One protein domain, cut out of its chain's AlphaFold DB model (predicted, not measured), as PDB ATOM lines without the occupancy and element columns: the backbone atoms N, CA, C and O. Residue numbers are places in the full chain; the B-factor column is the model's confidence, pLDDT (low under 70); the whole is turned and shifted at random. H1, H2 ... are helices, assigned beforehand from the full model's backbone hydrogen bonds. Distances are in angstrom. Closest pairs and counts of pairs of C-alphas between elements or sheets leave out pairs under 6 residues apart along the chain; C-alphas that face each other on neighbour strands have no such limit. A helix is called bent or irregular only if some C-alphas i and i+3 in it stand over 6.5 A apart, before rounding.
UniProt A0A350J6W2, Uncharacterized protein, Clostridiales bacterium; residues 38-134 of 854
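This is residues 38 to 134 of the 854 residues of an uncharacterized protein of Clostridiales bacterium (UniProt A0A350J6W2). What shape do these atoms make? Four helices, H1, H3, H7 and H5, stand round a four-cornered core, with H5 and H7 meeting only loosely; H2 packs on H1 at one end of the longest axis, and H6 lies across H5 and H7 at the other. The short H4 sits by the last residues of H1. How is it made up? The printed part has 97 residues with seven named helices, H1 to H7 in chain order, and no named strand, and its class is all helix. How large is it? It is compact and rounded, with a radius of gyration of the C-alphas of 12.5 A and spans of 34 by 29 by 22 A.

Where are the longest helices? H1, residues 38 to 50, begins with C-alpha 38 at (85.521, 168.054, 169.584) and is 18.1 A long; H5, residues 90 to 102, is 17.5 A long. Where are the others? H2 is residues 53 to 64, 17.6 A, and is irregular, with C-alphas 54 and 57 8.1 A apart. H3 is residues 70 to 78, 12.4 A; H4 is residues 81 to 84, 5.1 A; H6 is residues 107 to 117, 15.3 A. H7, residues 122 to 133, is 17.0 A long and ends with C-alpha 133 at (90.236, 162.925, 176.642).

What does the hub, H1, touch? It touches H3 at a shallow tilt of 14 degrees, the same way, closest at the C-alphas of Thr 50 and Gly 77, 5.6 A; H2, with which it forms a hairpin, closest at Ala 47 and Glu 53, 5.0 A; and residues 96 to 101 of H5, closest at Arg 45 and Ile 100, 5.1 A. With residues 49 to 50 it only just touches H4, with 3 pairs of C-alphas within 8 A. What lies beyond? H7 touches H3, closest at the C-alphas of Gly 71 and Asn 127, 5.7 A, and H5 touches H6 at a steep tilt of 56 degrees, closest at Ala 94 and Val 110, 5.2 A. H1 and H7 are apart. Are the backbones helical? Every O i to N i+4 pair is within hydrogen-bond range in H1, H3, H5, H6 and H7, but 6 of 8 in H2; H4 is too short for such a pair.

How far does it reach? The C-alphas farthest apart, those of Glu 57 and Asp 119, are 35.0 A apart. Is it continuous and sure? The printed part has no cut, the six links are tight, and pLDDT is under 70 at residues 51 to 55.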
ATOM      1  N   GLU A  38      84.136 168.279 169.178       82.12
ATOM      2  CA  GLU A  38      85.521 168.054 169.584       82.12
ATOM      3  C   GLU A  38      86.236 167.014 168.700       82.12
ATOM      4  O   GLU A  38      87.405 167.202 168.380       82.12
ATOM      5  N   GLU A  39      85.533 165.972 168.244       84.12
ATOM      6  CA  GLU A  39      86.064 164.921 167.360       84.12
ATOM      7  C   GLU A  39      86.390 165.482 165.971       84.12
ATOM      8  O   GLU A  39      87.509 165.326 165.484       84.12
ATOM      9  N   GLU A  40      85.460 166.237 165.378       83.31
ATOM     10  CA  GLU A  40      85.686 166.965 164.118       83.31
ATOM     11  C   GLU A  40      86.825 167.985 164.247       83.31
ATOM     12  O   GLU A  40      87.639 168.146 163.335       83.31
ATOM     13  N   GLY A  41      86.920 168.644 165.409       85.62
ATOM     14  CA  GLY A  41      88.007 169.563 165.725       85.62
ATOM     15  C   GLY A  41      89.376 168.879 165.755       85.62
ATOM     16  O   GLY A  41      90.327 169.420 165.194       85.62
ATOM     17  N   ILE A  42      89.486 167.698 166.372       89.62
ATOM     18  CA  ILE A  42      90.730 166.910 166.406       89.62
ATOM     19  C   ILE A  42      91.108 166.447 164.994       89.62
ATOM     20  O   ILE A  42      92.263 166.600 164.607       89.62
ATOM     21  N   ILE A  43      90.150 165.953 164.196       87.81
ATOM     22  CA  ILE A  43      90.396 165.528 162.806       87.81
ATOM     23  C   ILE A  43      90.936 166.691 161.970       87.81
ATOM     24  O   ILE A  43      91.946 166.544 161.283       87.81
ATOM     25  N   SER A  44      90.299 167.863 162.056       86.00
ATOM     26  CA  SER A  44      90.727 169.048 161.310       86.00
ATOM     27  C   SER A  44      92.124 169.519 161.714       86.00
ATOM     28  O   SER A  44      92.900 169.902 160.841       86.00
ATOM     29  N   ARG A  45      92.456 169.506 163.012       91.50
ATOM     30  CA  ARG A  45      93.783 169.923 163.489       91.50
ATOM     31  C   ARG A  45      94.862 168.907 163.139       91.50
ATOM     32  O   ARG A  45      95.933 169.315 162.707       91.50
ATOM     33  N   ALA A  46      94.574 167.612 163.257       88.44
ATOM     34  CA  ALA A  46      95.483 166.558 162.815       88.44
ATOM     35  C   ALA A  46      95.789 166.697 161.319       88.44
ATOM     36  O   ALA A  46      96.954 166.740 160.945       88.44
ATOM     37  N   ALA A  47      94.768 166.899 160.481       85.25
ATOM     38  CA  ALA A  47      94.957 167.134 159.053       85.25
ATOM     39  C   ALA A  47      95.791 168.392 158.747       85.25
ATOM     40  O   ALA A  47      96.621 168.353 157.844       85.25
ATOM     41  N   ALA A  48      95.604 169.484 159.496       85.44
ATOM     42  CA  ALA A  48      96.384 170.713 159.324       85.44
ATOM     43  C   ALA A  48      97.863 170.534 159.712       85.44
ATOM     44  O   ALA A  48      98.747 171.087 159.063       85.44
ATOM     45  N   VAL A  49      98.136 169.743 160.754       86.25
ATOM     46  CA  VAL A  49      99.498 169.451 161.225       86.25
ATOM     47  C   VAL A  49     100.220 168.463 160.303       86.25
ATOM     48  O   VAL A  49     101.422 168.598 160.088       86.25
ATOM     49  N   THR A  50      99.506 167.488 159.735       83.38
ATOM     50  CA  THR A  50     100.101 166.390 158.953       83.38
ATOM     51  C   THR A  50      99.924 166.542 157.437       83.38
ATOM     52  O   THR A  50     100.214 165.603 156.708       83.38
ATOM     53  N   GLY A  51      99.403 167.675 156.945       68.94
ATOM     54  CA  GLY A  51      99.276 167.972 155.506       68.94
ATOM     55  C   GLY A  51      98.060 167.367 154.776       68.94
ATOM     56  O   GLY A  51      98.003 167.396 153.549       68.94
ATOM     57  N   GLY A  52      97.061 166.842 155.495       64.88
ATOM     58  CA  GLY A  52      95.938 166.052 154.956       64.88
ATOM     59  C   GLY A  52      94.601 166.782 154.743       64.88
ATOM     60  O   GLY A  52      93.555 166.125 154.733       64.88
ATOM     61  N   GLU A  53      94.579 168.116 154.610       61.41
ATOM     62  CA  GLU A  53      93.339 168.927 154.628       61.41
ATOM     63  C   GLU A  53      92.267 168.476 153.611       61.41
ATOM     64  O   GLU A  53      91.068 168.544 153.900       61.41
ATOM     65  N   ALA A  54      92.681 167.935 152.458       53.31
ATOM     66  CA  ALA A  54      91.800 167.521 151.363       53.31
ATOM     67  C   ALA A  54      90.923 166.279 151.652       53.31
ATOM     68  O   ALA A  54      89.986 166.020 150.897       53.31
ATOM     69  N   ALA A  55      91.194 165.512 152.718       61.44
ATOM     70  CA  ALA A  55      90.497 164.248 153.014       61.44
ATOM     71  C   ALA A  55      89.614 164.284 154.280       61.44
ATOM     72  O   ALA A  55      89.046 163.261 154.669       61.44
ATOM     73  N   THR A  56      89.491 165.444 154.931       70.75
ATOM     74  CA  THR A  56      88.868 165.603 156.258       70.75
ATOM     75  C   THR A  56      87.398 165.172 156.316       70.75
ATOM     76  O   THR A  56      87.012 164.496 157.265       70.75
ATOM     77  N   GLU A  57      86.581 165.462 155.296       70.88
ATOM     78  CA  GLU A  57      85.166 165.039 155.252       70.88
ATOM     79  C   GLU A  57      85.007 163.510 155.214       70.88
ATOM     80  O   GLU A  57      84.212 162.940 155.963       70.88
ATOM     81  N   LEU A  58      85.812 162.834 154.388       72.38
ATOM     82  CA  LEU A  58      85.804 161.377 154.265       72.38
ATOM     83  C   LEU A  58      86.323 160.710 155.543       72.38
ATOM     84  O   LEU A  58      85.807 159.677 155.960       72.38
ATOM     85  N   VAL A  59      87.348 161.281 156.179       75.06
ATOM     86  CA  VAL A  59      87.870 160.776 157.455       75.06
ATOM     87  C   VAL A  59      86.816 160.899 158.553       75.06
ATOM     88  O   VAL A  59      86.571 159.917 159.249       75.06
ATOM     89  N   THR A  60      86.142 162.044 158.665       76.94
ATOM     90  CA  THR A  60      85.050 162.249 159.630       76.94
ATOM     91  C   THR A  60      83.923 161.236 159.430       76.94
ATOM     92  O   THR A  60      83.434 160.660 160.401       76.94
ATOM     93  N   GLU A  61      83.548 160.928 158.184       75.44
ATOM     94  CA  GLU A  61      82.559 159.882 157.883       75.44
ATOM     95  C   GLU A  61      83.032 158.486 158.328       75.44
ATOM     96  O   GLU A  61      82.261 157.706 158.888       75.44
ATOM     97  N   ARG A  62      84.314 158.162 158.120       77.38
ATOM     98  CA  ARG A  62      84.888 156.856 158.483       77.38
ATOM     99  C   ARG A  62      85.049 156.675 159.994       77.38
ATOM    100  O   ARG A  62      84.803 155.571 160.478       77.38
ATOM    101  N   VAL A  63      85.431 157.731 160.715       76.44
ATOM    102  CA  VAL A  63      85.547 157.725 162.184       76.44
ATOM    103  C   VAL A  63      84.160 157.665 162.828       76.44
ATOM    104  O   VAL A  63      83.920 156.808 163.672       76.44
ATOM    105  N   SER A  64      83.200 158.463 162.345       72.62
ATOM    106  CA  SER A  64      81.810 158.439 162.842       72.62
ATOM    107  C   SER A  64      81.040 157.150 162.514       72.62
ATOM    108  O   SER A  64      80.021 156.863 163.145       72.62
ATOM    109  N   SER A  65      81.528 156.359 161.552       70.44
ATOM    110  CA  SER A  65      80.994 155.036 161.192       70.44
ATOM    111  C   SER A  65      81.700 153.866 161.897       70.44
ATOM    112  O   SER A  65      81.477 152.720 161.507       70.44
ATOM    113  N   ASP A  66      82.566 154.133 162.886       70.31
ATOM    114  CA  ASP A  66      83.379 153.139 163.611       70.31
ATOM    115  C   ASP A  66      84.279 152.264 162.701       70.31
ATOM    116  O   ASP A  66      84.684 151.165 163.083       70.31
ATOM    117  N   MET A  67      84.614 152.716 161.481       71.94
ATOM    118  CA  MET A  67      85.497 151.955 160.578       71.94
ATOM    119  C   MET A  67      86.980 152.084 160.945       71.94
ATOM    120  O   MET A  67      87.753 151.163 160.692       71.94
ATOM    121  N   TYR A  68      87.373 153.214 161.533       73.38
ATOM    122  CA  TYR A  68      88.671 153.440 162.176       73.38
ATOM    123  C   TYR A  68      88.441 154.342 163.386       73.38
ATOM    124  O   TYR A  68      87.582 155.219 163.315       73.38
ATOM    125  N   SER A  69      89.185 154.173 164.480       87.62
ATOM    126  CA  SER A  69      89.028 155.091 165.611       87.62
ATOM    127  C   SER A  69      89.778 156.405 165.398       87.62
ATOM    128  O   SER A  69      90.688 156.506 164.568       87.62
ATOM    129  N   LEU A  70      89.418 157.423 166.186       87.69
ATOM    130  CA  LEU A  70      90.118 158.708 166.176       87.69
ATOM    131  C   LEU A  70      91.608 158.540 166.523       87.69
ATOM    132  O   LEU A  70      92.457 159.167 165.895       87.69
ATOM    133  N   GLY A  71      91.935 157.641 167.458       88.31
ATOM    134  CA  GLY A  71      93.309 157.281 167.799       88.31
ATOM    135  C   GLY A  71      94.066 156.659 166.627       88.31
ATOM    136  O   GLY A  71      95.189 157.072 166.362       88.31
ATOM    137  N   ASP A  72      93.448 155.747 165.865       87.75
ATOM    138  CA  ASP A  72      94.080 155.169 164.668       87.75
ATOM    139  C   ASP A  72      94.374 156.234 163.598       87.75
ATOM    140  O   ASP A  72      95.401 156.169 162.923       87.75
ATOM    141  N   TYR A  73      93.492 157.228 163.441       88.25
ATOM    142  CA  TYR A  73      93.701 158.329 162.498       88.25
ATOM    143  C   TYR A  73      94.855 159.248 162.919       88.25
ATOM    144  O   TYR A  73      95.734 159.524 162.102       88.25
ATOM    145  N   VAL A  74      94.883 159.687 164.181       90.44
ATOM    146  CA  VAL A  74      95.945 160.576 164.687       90.44
ATOM    147  C   VAL A  74      97.298 159.865 164.687       90.44
ATOM    148  O   VAL A  74      98.286 160.460 164.261       90.44
ATOM    149  N   ILE A  75      97.340 158.581 165.069       90.75
ATOM    150  CA  ILE A  75      98.548 157.750 164.962       90.75
ATOM    151  C   ILE A  75      99.040 157.717 163.516       90.75
ATOM    152  O   ILE A  75     100.194 158.053 163.270       90.75
ATOM    153  N   ARG A  76      98.180 157.376 162.547       86.19
ATOM    154  CA  ARG A  76      98.554 157.352 161.122       86.19
ATOM    155  C   ARG A  76      99.039 158.704 160.604       86.19
ATOM    156  O   ARG A  76      99.961 158.730 159.800       86.19
ATOM    157  N   GLY A  77      98.434 159.807 161.043       87.44
ATOM    158  CA  GLY A  77      98.855 161.155 160.662       87.44
ATOM    159  C   GLY A  77     100.246 161.504 161.194       87.44
ATOM    160  O   GLY A  77     101.126 161.871 160.420       87.44
ATOM    161  N   LEU A  78     100.472 161.341 162.498       89.56
ATOM    162  CA  LEU A  78     101.733 161.708 163.158       89.56
ATOM    163  C   LEU A  78     102.876 160.702 162.932       89.56
ATOM    164  O   LEU A  78     104.012 160.963 163.313       89.56
ATOM    165  N   THR A  79     102.589 159.566 162.297       85.69
ATOM    166  CA  THR A  79     103.589 158.593 161.816       85.69
ATOM    167  C   THR A  79     103.641 158.528 160.289       85.69
ATOM    168  O   THR A  79     104.283 157.648 159.713       85.69
ATOM    169  N   SER A  80     102.956 159.446 159.601       83.06
ATOM    170  CA  SER A  80     103.000 159.535 158.144       83.06
ATOM    171  C   SER A  80     104.365 160.030 157.673       83.06
ATOM    172  O   SER A  80     105.062 160.747 158.392       83.06
ATOM    173  N   ALA A  81     104.734 159.670 156.445       75.56
ATOM    174  CA  ALA A  81     105.964 160.164 155.838       75.56
ATOM    175  C   ALA A  81     105.975 161.697 155.746       75.56
ATOM    176  O   ALA A  81     106.984 162.306 156.084       75.56
ATOM    177  N   ASP A  82     104.838 162.315 155.408       79.56
ATOM    178  CA  ASP A  82     104.692 163.773 155.329       79.56
ATOM    179  C   ASP A  82     105.029 164.451 156.659       79.56
ATOM    180  O   ASP A  82     105.790 165.415 156.692       79.56
ATOM    181  N   TYR A  83     104.528 163.919 157.776       86.25
ATOM    182  CA  TYR A  83     104.827 164.470 159.095       86.25
ATOM    183  C   TYR A  83     106.271 164.186 159.536       86.25
ATOM    184  O   TYR A  83     106.960 165.086 160.017       86.25
ATOM    185  N   LEU A  84     106.758 162.954 159.344       84.81
ATOM    186  CA  LEU A  84     108.124 162.568 159.720       84.81
ATOM    187  C   LEU A  84     109.189 163.314 158.902       84.81
ATOM    188  O   LEU A  84     110.267 163.604 159.418       84.81
ATOM    189  N   SER A  85     108.866 163.706 157.666       76.50
ATOM    190  CA  SER A  85     109.722 164.528 156.803       76.50
ATOM    191  C   SER A  85     110.050 165.902 157.411       76.50
ATOM    192  O   SER A  85     111.076 166.498 157.086       76.50
ATOM    193  N   LEU A  86     109.232 166.387 158.355       83.06
ATOM    194  CA  LEU A  86     109.456 167.649 159.064       83.06
ATOM    195  C   LEU A  86     110.572 167.557 160.118       83.06
ATOM    196  O   LEU A  86     110.970 168.591 160.651       83.06
ATOM    197  N   ASN A  87     111.068 166.347 160.415       80.19
ATOM    198  CA  ASN A  87     112.169 166.077 161.345       80.19
ATOM    199  C   ASN A  87     111.969 166.729 162.729       80.19
ATOM    200  O   ASN A  87     112.874 167.372 163.265       80.19
ATOM    201  N   LYS A  88     110.753 166.597 163.278       86.50
ATOM    202  CA  LYS A  88     110.370 167.186 164.567       86.50
ATOM    203  C   LYS A  88     110.937 166.396 165.743       86.50
ATOM    204  O   LYS A  88     110.716 165.181 165.846       86.50
ATOM    205  N   ASP A  89     111.615 167.108 166.640       88.56
ATOM    206  CA  ASP A  89     112.040 166.563 167.930       88.56
ATOM    207  C   ASP A  89     110.833 166.278 168.845       88.56
ATOM    208  O   ASP A  89     109.675 166.529 168.493       88.56
ATOM    209  N   ASP A  90     111.084 165.684 170.010       91.06
ATOM    210  CA  ASP A  90     110.011 165.282 170.920       91.06
ATOM    211  C   ASP A  90     109.278 166.467 171.561       91.06
ATOM    212  O   ASP A  90     108.090 166.344 171.858       91.06
ATOM    213  N   GLU A  91     109.928 167.627 171.714       92.81
ATOM    214  CA  GLU A  91     109.266 168.848 172.190       92.81
ATOM    215  C   GLU A  91     108.280 169.363 171.135       92.81
ATOM    216  O   GLU A  91     107.110 169.600 171.430       92.81
ATOM    217  N   GLN A  92     108.716 169.449 169.879       93.31
ATOM    218  CA  GLN A  92     107.888 169.879 168.753       93.31
ATOM    219  C   GLN A  92     106.745 168.899 168.462       93.31
ATOM    220  O   GLN A  92     105.632 169.319 168.150       93.31
ATOM    221  N   PHE A  93     106.996 167.593 168.581       94.62
ATOM    222  CA  PHE A  93     105.948 166.577 168.498       94.62
ATOM    223  C   PHE A  93     104.933 166.718 169.638       94.62
ATOM    224  O   PHE A  93     103.729 166.593 169.408       94.62
ATOM    225  N   ALA A  94     105.397 166.997 170.859       95.00
ATOM    226  CA  ALA A  94     104.516 167.212 171.996       95.00
ATOM    227  C   ALA A  94     103.658 168.473 171.834       95.00
ATOM    228  O   ALA A  94     102.464 168.429 172.143       95.00
ATOM    229  N   ASP A  95     104.226 169.558 171.303       95.00
ATOM    230  CA  ASP A  95     103.497 170.781 170.957       95.00
ATOM    231  C   ASP A  95     102.401 170.498 169.922       95.00
ATOM    232  O   ASP A  95     101.244 170.866 170.126       95.00
ATOM    233  N   ASP A  96     102.728 169.783 168.845       94.88
ATOM    234  CA  ASP A  96     101.776 169.417 167.797       94.88
ATOM    235  C   ASP A  96     100.659 168.506 168.307       94.88
ATOM    236  O   ASP A  96      99.483 168.747 168.026       94.88
ATOM    237  N   LEU A  97     100.996 167.471 169.083       95.38
ATOM    238  CA  LEU A  97     100.002 166.593 169.693       95.38
ATOM    239  C   LEU A  97      99.113 167.382 170.666       95.38
ATOM    240  O   LEU A  97      97.899 167.181 170.689       95.38
ATOM    241  N   SER A  98      99.682 168.331 171.414       94.31
ATOM    242  CA  SER A  98      98.928 169.236 172.284       94.31
ATOM    243  C   SER A  98      97.965 170.119 171.481       94.31
ATOM    244  O   SER A  98      96.776 170.175 171.794       94.31
ATOM    245  N   VAL A  99      98.414 170.702 170.364       93.38
ATOM    246  CA  VAL A  99      97.556 171.469 169.446       93.38
ATOM    247  C   VAL A  99      96.448 170.589 168.868       93.38
ATOM    248  O   VAL A  99      95.282 170.992 168.868       93.38
ATOM    249  N   ILE A 100      96.759 169.371 168.421       93.12
ATOM    250  CA  ILE A 100      95.773 168.425 167.883       93.12
ATOM    251  C   ILE A 100      94.710 168.099 168.928       93.12
ATOM    252  O   ILE A 100      93.524 168.119 168.605       93.12
ATOM    253  N   LEU A 101      95.090 167.859 170.178       91.69
ATOM    254  CA  LEU A 101      94.166 167.431 171.226       91.69
ATOM    255  C   LEU A 101      93.400 168.598 171.871       91.69
ATOM    256  O   LEU A 101      92.197 168.481 172.089       91.69
ATOM    257  N   TYR A 102      94.053 169.741 172.099       90.75
ATOM    258  CA  TYR A 102      93.545 170.834 172.939       90.75
ATOM    259  C   TYR A 102      93.339 172.167 172.207       90.75
ATOM    260  O   TYR A 102      92.813 173.107 172.806       90.75
ATOM    261  N   ASN A 103      93.691 172.261 170.917       90.12
ATOM    262  CA  ASN A 103      93.631 173.493 170.115       90.12
ATOM    263  C   ASN A 103      94.526 174.638 170.645       90.12
ATOM    264  O   ASN A 103      94.310 175.801 170.305       90.12
ATOM    265  N   ASP A 104      95.508 174.313 171.484       90.81
ATOM    266  CA  ASP A 104      96.539 175.214 172.000       90.81
ATOM    267  C   ASP A 104      97.731 174.379 172.494       90.81
ATOM    268  O   ASP A 104      97.587 173.182 172.750       90.81
ATOM    269  N   VAL A 105      98.890 175.008 172.665       89.88
ATOM    270  CA  VAL A 105     100.056 174.378 173.293       89.88
ATOM    271  C   VAL A 105      99.887 174.452 174.815       89.88
ATOM    272  O   VAL A 105     100.316 175.413 175.453       89.88
ATOM    273  N   ASP A 106      99.224 173.458 175.418       91.00
ATOM    274  CA  ASP A 106      99.088 173.353 176.881       91.00
ATOM    275  C   ASP A 106     100.409 172.864 177.518       91.00
ATOM    276  O   ASP A 106     100.756 171.689 177.353       91.00
ATOM    277  N   PRO A 107     101.123 173.692 178.316       90.06
ATOM    278  CA  PRO A 107     102.401 173.305 178.921       90.06
ATOM    279  C   PRO A 107     102.300 172.100 179.864       90.06
ATOM    280  O   PRO A 107     103.278 171.376 180.058       90.06
ATOM    281  N   VAL A 108     101.131 171.874 180.478       89.69
ATOM    282  CA  VAL A 108     100.907 170.721 181.363       89.69
ATOM    283  C   VAL A 108     100.729 169.445 180.546       89.69
ATOM    284  O   VAL A 108     101.203 168.391 180.970       89.69
ATOM    285  N   ALA A 109     100.063 169.522 179.393       88.56
ATOM    286  CA  ALA A 109      99.928 168.396 178.474       88.56
ATOM    287  C   ALA A 109     101.268 168.062 177.808       88.56
ATOM    288  O   ALA A 109     101.674 166.905 177.836       88.56
ATOM    289  N   VAL A 110     101.997 169.071 177.320       93.12
ATOM    290  CA  VAL A 110     103.331 168.917 176.714       93.12
ATOM    291  C   VAL A 110     104.300 168.237 177.681       93.12
ATOM    292  O   VAL A 110     104.906 167.230 177.333       93.12
ATOM    293  N   SER A 111     104.373 168.699 178.937       93.12
ATOM    294  CA  SER A 111     105.240 168.067 179.942       93.12
ATOM    295  C   SER A 111     104.877 166.603 180.207       93.12
ATOM    296  O   SER A 111     105.776 165.810 180.458       93.12
ATOM    297  N   LYS A 112     103.590 166.232 180.162       92.00
ATOM    298  CA  LYS A 112     103.169 164.830 180.322       92.00
ATOM    299  C   LYS A 112     103.500 163.985 179.099       92.00
ATOM    300  O   LYS A 112     103.889 162.838 179.273       92.00
ATOM    301  N   ILE A 113     103.336 164.539 177.898       94.94
ATOM    302  CA  ILE A 113     103.686 163.874 176.640       94.94
ATOM    303  C   ILE A 113     105.181 163.562 176.628       94.94
ATOM    304  O   ILE A 113     105.539 162.408 176.439       94.94
ATOM    305  N   ILE A 114     106.030 164.553 176.921       94.38
ATOM    306  CA  ILE A 114     107.489 164.381 176.966       94.38
ATOM    307  C   ILE A 114     107.883 163.308 177.984       94.38
ATOM    308  O   ILE A 114     108.631 162.406 177.640       94.38
ATOM    309  N   THR A 115     107.334 163.340 179.206       93.31
ATOM    310  CA  THR A 115     107.614 162.288 180.202       93.31
ATOM    311  C   THR A 115     107.146 160.906 179.739       93.31
ATOM    312  O   THR A 115     107.818 159.921 180.005       93.31
ATOM    313  N   SER A 116     106.010 160.806 179.043       92.06
ATOM    314  CA  SER A 116     105.523 159.520 178.519       92.06
ATOM    315  C   SER A 116     106.425 158.984 177.393       92.06
ATOM    316  O   SER A 116     106.627 157.779 177.294       92.06
ATOM    317  N   LEU A 117     107.037 159.868 176.594       91.56
ATOM    318  CA  LEU A 117     107.981 159.512 175.522       91.56
ATOM    319  C   LEU A 117     109.341 158.996 176.024       91.56
ATOM    320  O   LEU A 117     110.091 158.447 175.219       91.56
ATOM    321  N   GLU A 118     109.665 159.164 177.313       88.50
ATOM    322  CA  GLU A 118     110.886 158.605 177.920       88.50
ATOM    323  C   GLU A 118     110.820 157.071 178.020       88.50
ATOM    324  O   GLU A 118     111.846 156.408 177.884       88.50
ATOM    325  N   ASP A 119     109.619 156.517 178.222       88.94
ATOM    326  CA  ASP A 119     109.402 155.088 178.487       88.94
ATOM    327  C   ASP A 119     108.542 154.386 177.412       88.94
ATOM    328  O   ASP A 119     108.366 153.168 177.471       88.94
ATOM    329  N   HIS A 120     107.988 155.123 176.436       92.06
ATOM    330  CA  HIS A 120     107.013 154.593 175.474       92.06
ATOM    331  C   HIS A 120     107.150 155.162 174.048       92.06
ATOM    332  O   HIS A 120     107.571 156.300 173.843       92.06
ATOM    333  N   SER A 121     106.696 154.390 173.050       91.62
ATOM    334  CA  SER A 121     106.642 154.818 171.644       91.62
ATOM    335  C   SER A 121     105.682 155.994 171.415       91.62
ATOM    336  O   SER A 121     104.671 156.149 172.110       91.62
ATOM    337  N   ARG A 122     105.907 156.788 170.357       92.94
ATOM    338  CA  ARG A 122     104.997 157.878 169.956       92.94
ATOM    339  C   ARG A 122     103.569 157.375 169.738       92.94
ATOM    340  O   ARG A 122     102.624 158.063 170.119       92.94
ATOM    341  N   MET A 123     103.382 156.170 169.196       92.50
ATOM    342  CA  MET A 123     102.052 155.576 168.999       92.50
ATOM    343  C   MET A 123     101.346 155.305 170.326       92.50
ATOM    344  O   MET A 123     100.148 155.580 170.444       92.50
ATOM    345  N   TYR A 124     102.075 154.793 171.323       93.31
ATOM    346  CA  TYR A 124     101.536 154.587 172.663       93.31
ATOM    347  C   TYR A 124     101.149 155.917 173.299       93.31
ATOM    348  O   TYR A 124     100.016 156.055 173.756       93.31
ATOM    349  N   VAL A 125     102.033 156.919 173.255       94.56
ATOM    350  CA  VAL A 125     101.765 158.237 173.844       94.56
ATOM    351  C   VAL A 125     100.564 158.911 173.179       94.56
ATOM    352  O   VAL A 125      99.682 159.413 173.875       94.56
ATOM    353  N   ILE A 126     100.442 158.858 171.848       94.50
ATOM    354  CA  ILE A 126      99.254 159.365 171.134       94.50
ATOM    355  C   ILE A 126      97.988 158.670 171.644       94.50
ATOM    356  O   ILE A 126      97.001 159.335 171.977       94.50
ATOM    357  N   ASN A 127      98.012 157.336 171.724       93.94
ATOM    358  CA  ASN A 127      96.868 156.557 172.179       93.94
ATOM    359  C   ASN A 127      96.517 156.847 173.648       93.94
ATOM    360  O   ASN A 127      95.340 156.970 173.988       93.94
ATOM    361  N   GLU A 128      97.516 156.990 174.516       94.25
ATOM    362  CA  GLU A 128      97.345 157.335 175.926       94.25
ATOM    363  C   GLU A 128      96.663 158.701 176.070       94.25
ATOM    364  O   GLU A 128      95.619 158.818 176.725       94.25
ATOM    365  N   GLN A 129      97.208 159.729 175.412       93.94
ATOM    366  CA  GLN A 129      96.698 161.091 175.525       93.94
ATOM    367  C   GLN A 129      95.285 161.218 174.952       93.94
ATOM    368  O   GLN A 129      94.412 161.797 175.604       93.94
ATOM    369  N   ILE A 130      95.004 160.616 173.791       91.44
ATOM    370  CA  ILE A 130      93.669 160.689 173.183       91.44
ATOM    371  C   ILE A 130      92.623 159.893 173.981       91.44
ATOM    372  O   ILE A 130      91.477 160.328 174.120       91.44
ATOM    373  N   THR A 131      93.023 158.773 174.595       92.00
ATOM    374  CA  THR A 131      92.164 157.985 175.496       92.00
ATOM    375  C   THR A 131      91.833 158.762 176.772       92.00
ATOM    376  O   THR A 131      90.728 158.618 177.308       92.00
ATOM    377  N   SER A 132      92.762 159.599 177.250       89.81
ATOM    378  CA  SER A 132      92.571 160.437 178.439       89.81
ATOM    379  C   SER A 132      91.511 161.530 178.243       89.81
ATOM    380  O   SER A 132      90.797 161.851 179.196       89.81
ATOM    381  N   LEU A 133      91.340 162.030 177.009       89.00
ATOM    382  CA  LEU A 133      90.236 162.925 176.642       89.00
ATOM    383  C   LEU A 133      88.899 162.189 176.713       89.00
ATOM    384  O   LEU A 133      87.951 162.625 177.370       89.00
ATOM    385  N   LYS A 134      88.822 161.043 176.027       89.50
ATOM    386  CA  LYS A 134      87.625 160.209 175.990       89.50
ATOM    387  C   LYS A 134      88.007 158.777 175.662       89.50
ATOM    388  O   LYS A 134      88.568 158.485 174.613       89.50
TER     389      LYS A 134